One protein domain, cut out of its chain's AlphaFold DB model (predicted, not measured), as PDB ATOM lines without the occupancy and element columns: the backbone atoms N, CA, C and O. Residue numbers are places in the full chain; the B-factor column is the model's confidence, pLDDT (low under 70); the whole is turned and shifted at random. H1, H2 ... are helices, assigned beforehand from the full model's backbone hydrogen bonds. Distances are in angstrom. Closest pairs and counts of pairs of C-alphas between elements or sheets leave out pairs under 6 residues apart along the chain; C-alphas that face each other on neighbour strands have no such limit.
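Overview. This is residues 379 to 427 of the 428 residues of an uncharacterized protein of Candidatus Pacearchaeota archaeon (UniProt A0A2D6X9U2). Two helices, H1 and the longer H3, run the same way nearly side by side, and a short helix, H2, is set crosswise to H1, so that the centres of the three make a loose triangle. A long link folds back from the end of H2 to the beginning of H3. The printed part has 49 residues with three named helices, in the order H1, H2, H3, and no named strand; the class is all helix. The whole is compact, with a radius of gyration of the C-alphas of 9.9 A, and rounded, with spans of 24 by 19 by 19 A.

Along the chain. H1 is residues 379 to 387, 12.3 A from first to last C-alpha, and begins with C-alpha 379 at (69.555, 77.804, 89.698). H2 is residues 394 to 400, 10.0 A long, with C-alpha 394 at (76.467, 74.990, 82.727). H3 is residues 412 to 426, 21.2 A long, and ends with C-alpha 426 at (80.009, 89.303, 77.516).

Arrangement. H1 and H2 are close but not clearly touching; their closest C-alphas, those of Phe 382 and Pro 394, are 6.8 A apart. Their lines are about perpendicular, at 77 degrees. H1 and H3 are also close but not clearly touching, with the C-alphas of Phe 381 and Val 415 closest at 7.0 A. They run the same way at a shallow tilt of 14 degrees, 11.7 A from centre to centre. H2 and H3 are apart. In H1, H2 and H3 every O i to N i+4 pair is within hydrogen-bond range.

Size, cuts and confidence. The two C-alphas farthest apart, those of Glu 407 and Gly 427, are 26.5 A apart. The printed part has no cut. The link from H1 to H2, 6 residues, is short, and the link from H2 to H3, 11 residues, is long. The mean pLDDT of the printed part is 84.6, and no printed residue is under 70.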
ATOM      1  N   GLY A 379      70.682  78.071  90.593       83.94
ATOM      2  CA  GLY A 379      69.555  77.804  89.698       83.94
ATOM      3  C   GLY A 379      69.055  79.064  88.995       83.94
ATOM      4  O   GLY A 379      68.835  79.044  87.785       83.94
ATOM      5  N   GLU A 380      68.934  80.171  89.730       85.19
ATOM      6  CA  GLU A 380      68.583  81.484  89.171       85.19
ATOM      7  C   GLU A 380      69.661  81.986  88.212       85.19
ATOM      8  O   GLU A 380      69.336  82.437  87.117       85.19
ATOM      9  N   PHE A 381      70.938  81.823  88.569       89.69
ATOM     10  CA  PHE A 381      72.061  82.212  87.720       89.69
ATOM     11  C   PHE A 381      72.056  81.482  86.375       89.69
ATOM     12  O   PHE A 381      72.123  82.126  85.332       89.69
ATOM     13  N   PHE A 382      71.912  80.153  86.360       87.19
ATOM     14  CA  PHE A 382      71.893  79.415  85.093       87.19
ATOM     15  C   PHE A 382      70.611  79.627  84.287       87.19
ATOM     16  O   PHE A 382      70.651  79.553  83.060       87.19
ATOM     17  N   THR A 383      69.494  79.927  84.949       86.69
ATOM     18  CA  THR A 383      68.235  80.279  84.279       86.69
ATOM     19  C   THR A 383      68.344  81.648  83.610       86.69
ATOM     20  O   THR A 383      67.965  81.796  82.448       86.69
ATOM     21  N   TRP A 384      68.933  82.628  84.302       89.56
ATOM     22  CA  TRP A 384      69.285  83.927  83.733       89.56
ATOM     23  C   TRP A 384      70.252  83.770  82.554       89.56
ATOM     24  O   TRP A 384      69.980  84.268  81.462       89.56
ATOM     25  N   LEU A 385      71.325  82.997  82.734       87.75
ATOM     26  CA  LEU A 385      72.350  82.771  81.718       87.75
ATOM     27  C   LEU A 385      71.764  82.145  80.439       87.75
ATOM     28  O   LEU A 385      72.049  82.590  79.328       87.75
ATOM     29  N   GLN A 386      70.874  81.159  80.586       85.00
ATOM     30  CA  GLN A 386      70.163  80.542  79.462       85.00
ATOM     31  C   GLN A 386      69.166  81.490  78.780       85.00
ATOM     32  O   GLN A 386      68.883  81.311  77.592       85.00
ATOM     33  N   GLY A 387      68.674  82.513  79.489       83.50
ATOM     34  CA  GLY A 387      67.840  83.582  78.936       83.50
ATOM     35  C   GLY A 387      68.540  84.395  77.841       83.50
ATOM     36  O   GLY A 387      67.886  84.840  76.901       83.50
ATOM     37  N   HIS A 388      69.872  84.500  77.893       82.19
ATOM     38  CA  HIS A 388      70.684  85.161  76.865       82.19
ATOM     39  C   HIS A 388      71.000  84.259  75.654       82.19
ATOM     40  O   HIS A 388      71.525  84.726  74.643       82.19
ATOM     41  N   GLY A 389      70.655  82.965  75.706       80.62
ATOM     42  CA  GLY A 389      70.737  82.060  74.561       80.62
ATOM     43  C   GLY A 389      71.016  80.601  74.926       80.62
ATOM     44  O   GLY A 389      71.762  80.289  75.850       80.62
ATOM     45  N   LYS A 390      70.503  79.673  74.105       73.44
ATOM     46  CA  LYS A 390      70.599  78.209  74.323       73.44
ATOM     47  C   LYS A 390      72.029  77.646  74.407       73.44
ATOM     48  O   LYS A 390      72.201  76.498  74.800       73.44
ATOM     49  N   LYS A 391      73.048  78.415  74.001       80.25
ATOM     50  CA  LYS A 391      74.466  78.015  74.058       80.25
ATOM     51  C   LYS A 391      75.102  78.275  75.431       80.25
ATOM     52  O   LYS A 391      76.099  77.634  75.751       80.25
ATOM     53  N   PHE A 392      74.522  79.158  76.244       85.00
ATOM     54  CA  PHE A 392      75.049  79.545  77.553       85.00
ATOM     55  C   PHE A 392      74.500  78.628  78.657       85.00
ATOM     56  O   PHE A 392      73.674  79.004  79.483       85.00
ATOM     57  N   GLY A 393      74.922  77.362  78.621       83.56
ATOM     58  CA  GLY A 393      74.588  76.363  79.639       83.56
ATOM     59  C   GLY A 393      75.703  76.150  80.674       83.56
ATOM     60  O   GLY A 393      76.809  76.669  80.502       83.56
ATOM     61  N   PRO A 394      75.468  75.309  81.700       85.00
ATOM     62  CA  PRO A 394      76.467  74.990  82.727       85.00
ATOM     63  C   PRO A 394      77.798  74.493  82.155       85.00
ATOM     64  O   PRO A 394      78.864  74.915  82.587       85.00
ATOM     65  N   THR A 395      77.745  73.653  81.120       83.94
ATOM     66  CA  THR A 395      78.938  73.123  80.445       83.94
ATOM     67  C   THR A 395      79.779  74.213  79.789       83.94
ATOM     68  O   THR A 395      81.003  74.130  79.791       83.94
ATOM     69  N   TRP A 396      79.134  75.231  79.211       90.12
ATOM     70  CA  TRP A 396      79.845  76.369  78.637       90.12
ATOM     71  C   TRP A 396      80.479  77.212  79.745       90.12
ATOM     72  O   TRP A 396      81.659  77.531  79.654       90.12
ATOM     73  N   PHE A 397      79.727  77.501  80.808       88.94
ATOM     74  CA  PHE A 397      80.200  78.321  81.920       88.94
ATOM     75  C   PHE A 397      81.453  77.728  82.577       88.94
ATOM     76  O   PHE A 397      82.489  78.379  82.584       88.94
ATOM     77  N   TYR A 398      81.420  76.465  83.012       87.00
ATOM     78  CA  TYR A 398      82.579  75.841  83.669       87.00
ATOM     79  C   TYR A 398      83.786  75.638  82.740       87.00
ATOM     80  O   TYR A 398      84.911  75.484  83.210       87.00
ATOM     81  N   LYS A 399      83.579  75.632  81.416       86.31
ATOM     82  CA  LYS A 399      84.675  75.560  80.442       86.31
ATOM     83  C   LYS A 399      85.325  76.924  80.209       86.31
ATOM     84  O   LYS A 399      86.535  76.988  80.018       86.31
ATOM     85  N   THR A 400      84.521  77.982  80.179       85.38
ATOM     86  CA  THR A 400      84.982  79.358  79.959       85.38
ATOM     87  C   THR A 400      85.595  79.943  81.230       85.38
ATOM     88  O   THR A 400      86.615  80.620  81.157       85.38
ATOM     89  N   PHE A 401      85.021  79.627  82.391       87.06
ATOM     90  CA  PHE A 401      85.426  80.147  83.691       87.06
ATOM     91  C   PHE A 401      85.954  79.011  84.576       87.06
ATOM     92  O   PHE A 401      85.269  78.517  85.472       87.06
ATOM     93  N   SER A 402      87.194  78.583  84.319       82.06
ATOM     94  CA  SER A 402      87.838  77.446  85.002       82.06
ATOM     95  C   SER A 402      88.051  77.640  86.506       82.06
ATOM     96  O   SER A 402      88.361  76.679  87.206       82.06
ATOM     97  N   ASN A 403      87.909  78.873  86.997       85.06
ATOM     98  CA  ASN A 403      88.060  79.216  88.409       85.06
ATOM     99  C   ASN A 403      86.834  78.810  89.241       85.06
ATOM    100  O   ASN A 403      86.937  78.701  90.461       85.06
ATOM    101  N   TYR A 404      85.696  78.539  88.592       87.00
ATOM    102  CA  TYR A 404      84.478  78.097  89.260       87.00
ATOM    103  C   TYR A 404      84.291  76.593  89.104       87.00
ATOM    104  O   TYR A 404      84.492  75.999  88.045       87.00
ATOM    105  N   THR A 405      83.836  75.970  90.179       86.38
ATOM    106  CA  THR A 405      83.483  74.553  90.248       86.38
ATOM    107  C   THR A 405      82.056  74.409  90.760       86.38
ATOM    108  O   THR A 405      81.501  75.310  91.391       86.38
ATOM    109  N   ALA A 406      81.439  73.249  90.533       81.19
ATOM    110  CA  ALA A 406      80.089  72.985  91.033       81.19
ATOM    111  C   ALA A 406      79.985  73.059  92.572       81.19
ATOM    112  O   ALA A 406      78.895  73.257  93.106       81.19
ATOM    113  N   GLU A 407      81.098  72.889  93.289       78.25
ATOM    114  CA  GLU A 407      81.152  72.994  94.750       78.25
ATOM    115  C   GLU A 407      81.274  74.440  95.230       78.25
ATOM    116  O   GLU A 407      80.575  74.820  96.168       78.25
ATOM    117  N   THR A 408      82.093  75.255  94.564       81.94
ATOM    118  CA  THR A 408      82.291  76.674  94.909       81.94
ATOM    119  C   THR A 408      81.050  77.509  94.601       81.94
ATOM    120  O   THR A 408      80.631  78.315  95.426       81.94
ATOM    121  N   MET A 409      80.355  77.218  93.498       81.00
ATOM    122  CA  MET A 409      79.111  77.908  93.129       81.00
ATOM    123  C   MET A 409      77.971  77.729  94.145       81.00
ATOM    124  O   MET A 409      77.001  78.473  94.101       81.00
ATOM    125  N   LYS A 410      78.051  76.785  95.096       80.31
ATOM    126  CA  LYS A 410      77.010  76.621  96.133       80.31
ATOM    127  C   LYS A 410      76.913  77.815  97.089       80.31
ATOM    128  O   LYS A 410      75.901  77.948  97.775       80.31
ATOM    129  N   GLN A 411      77.944  78.655  97.158       82.75
ATOM    130  CA  GLN A 411      77.955  79.860  97.983       82.75
ATOM    131  C   GLN A 411      77.322  81.031  97.223       82.75
ATOM    132  O   GLN A 411      77.741  81.357  96.117       82.75
ATOM    133  N   SER A 412      76.339  81.702  97.828       75.69
ATOM    134  CA  SER A 412      75.609  82.810  97.191       75.69
ATOM    135  C   SER A 412      76.496  84.012  96.842       75.69
ATOM    136  O   SER A 412      76.238  84.676  95.844       75.69
ATOM    137  N   ALA A 413      77.559  84.265  97.614       79.56
ATOM    138  CA  ALA A 413      78.536  85.315  97.315       79.56
ATOM    139  C   ALA A 413      79.277  85.049  95.990       79.56
ATOM    140  O   ALA A 413      79.371  85.931  95.144       79.56
ATOM    141  N   ILE A 414      79.690  83.798  95.767       85.88
ATOM    142  CA  ILE A 414      80.398  83.372  94.551       85.88
ATOM    143  C   ILE A 414      79.475  83.438  93.324       85.88
ATOM    144  O   ILE A 414      79.920  83.748  92.223       85.88
ATOM    145  N   VAL A 415      78.169  83.204  93.497       85.44
ATOM    146  CA  VAL A 415      77.184  83.365  92.414       85.44
ATOM    147  C   VAL A 415      77.079  84.825  91.959       85.44
ATOM    148  O   VAL A 415      76.957  85.078  90.760       85.44
ATOM    149  N   ALA A 416      77.153  85.782  92.888       83.75
ATOM    150  CA  ALA A 416      77.129  87.207  92.563       83.75
ATOM    151  C   ALA A 416      78.416  87.657  91.847       83.75
ATOM    152  O   ALA A 416      78.341  88.412  90.878       83.75
ATOM    153  N   GLU A 417      79.576  87.145  92.269       86.38
ATOM    154  CA  GLU A 417      80.863  87.377  91.593       86.38
ATOM    155  C   GLU A 417      80.858  86.806  90.169       86.38
ATOM    156  O   GLU A 417      81.124  87.532  89.211       86.38
ATOM    157  N   ALA A 418      80.430  85.549  90.002       87.62
ATOM    158  CA  ALA A 418      80.286  84.916  88.693       87.62
ATOM    159  C   ALA A 418      79.316  85.679  87.774       87.62
ATOM    160  O   ALA A 418      79.536  85.781  86.567       87.62
ATOM    161  N   TYR A 419      78.232  86.224  88.330       89.56
ATOM    162  CA  TYR A 419      77.276  87.052  87.597       89.56
ATOM    163  C   TYR A 419      77.896  88.359  87.090       89.56
ATOM    164  O   TYR A 419      77.695  88.710  85.925       89.56
ATOM    165  N   ALA A 420      78.672  89.051  87.928       86.12
ATOM    166  CA  ALA A 420      79.373  90.272  87.540       86.12
ATOM    167  C   ALA A 420      80.434  89.998  86.459       86.12
ATOM    168  O   ALA A 420      80.463  90.683  85.438       86.12
ATOM    169  N   GLU A 421      81.232  88.943  86.632       89.12
ATOM    170  CA  GLU A 421      82.302  88.577  85.698       89.12
ATOM    171  C   GLU A 421      81.751  88.168  84.320       89.12
ATOM    172  O   GLU A 421      82.278  88.557  83.276       89.12
ATOM    173  N   VAL A 422      80.636  87.428  84.285       89.38
ATOM    174  CA  VAL A 422      79.969  87.072  83.024       89.38
ATOM    175  C   VAL A 422      79.413  88.308  82.318       89.38
ATOM    176  O   VAL A 422      79.564  88.416  81.098       89.38
ATOM    177  N   LYS A 423      78.794  89.240  83.056       86.94
ATOM    178  CA  LYS A 423      78.303  90.506  82.491       86.94
ATOM    179  C   LYS A 423      79.434  91.329  81.885       86.94
ATOM    180  O   LYS A 423      79.289  91.806  80.762       86.94
ATOM    181  N   GLU A 424      80.552  91.453  82.594       86.50
ATOM    182  CA  GLU A 424      81.717  92.216  82.142       86.50
ATOM    183  C   GLU A 424      82.325  91.616  80.869       86.50
ATOM    184  O   GLU A 424      82.545  92.323  79.887       86.50
ATOM    185  N   ILE A 425      82.523  90.294  80.836       84.69
ATOM    186  CA  ILE A 425      83.169  89.622  79.701       84.69
ATOM    187  C   ILE A 425      82.264  89.566  78.464       84.69
ATOM    188  O   ILE A 425      82.761  89.649  77.341       84.69
ATOM    189  N   GLN A 426      80.953  89.383  78.639       83.00
ATOM    190  CA  GLN A 426      80.009  89.303  77.516       83.00
ATOM    191  C   GLN A 426      79.415  90.664  77.115       83.00
ATOM    192  O   GLN A 426      78.746  90.744  76.084       83.00
ATOM    193  N   GLY A 427      79.665  91.724  77.893       80.62
ATOM    194  CA  GLY A 427      79.165  93.076  77.637       80.62
ATOM    195  C   GLY A 427      77.646  93.213  77.795       80.62
ATOM    196  O   GLY A 427      77.015  93.909  76.997       80.62
TER     197      GLY A 427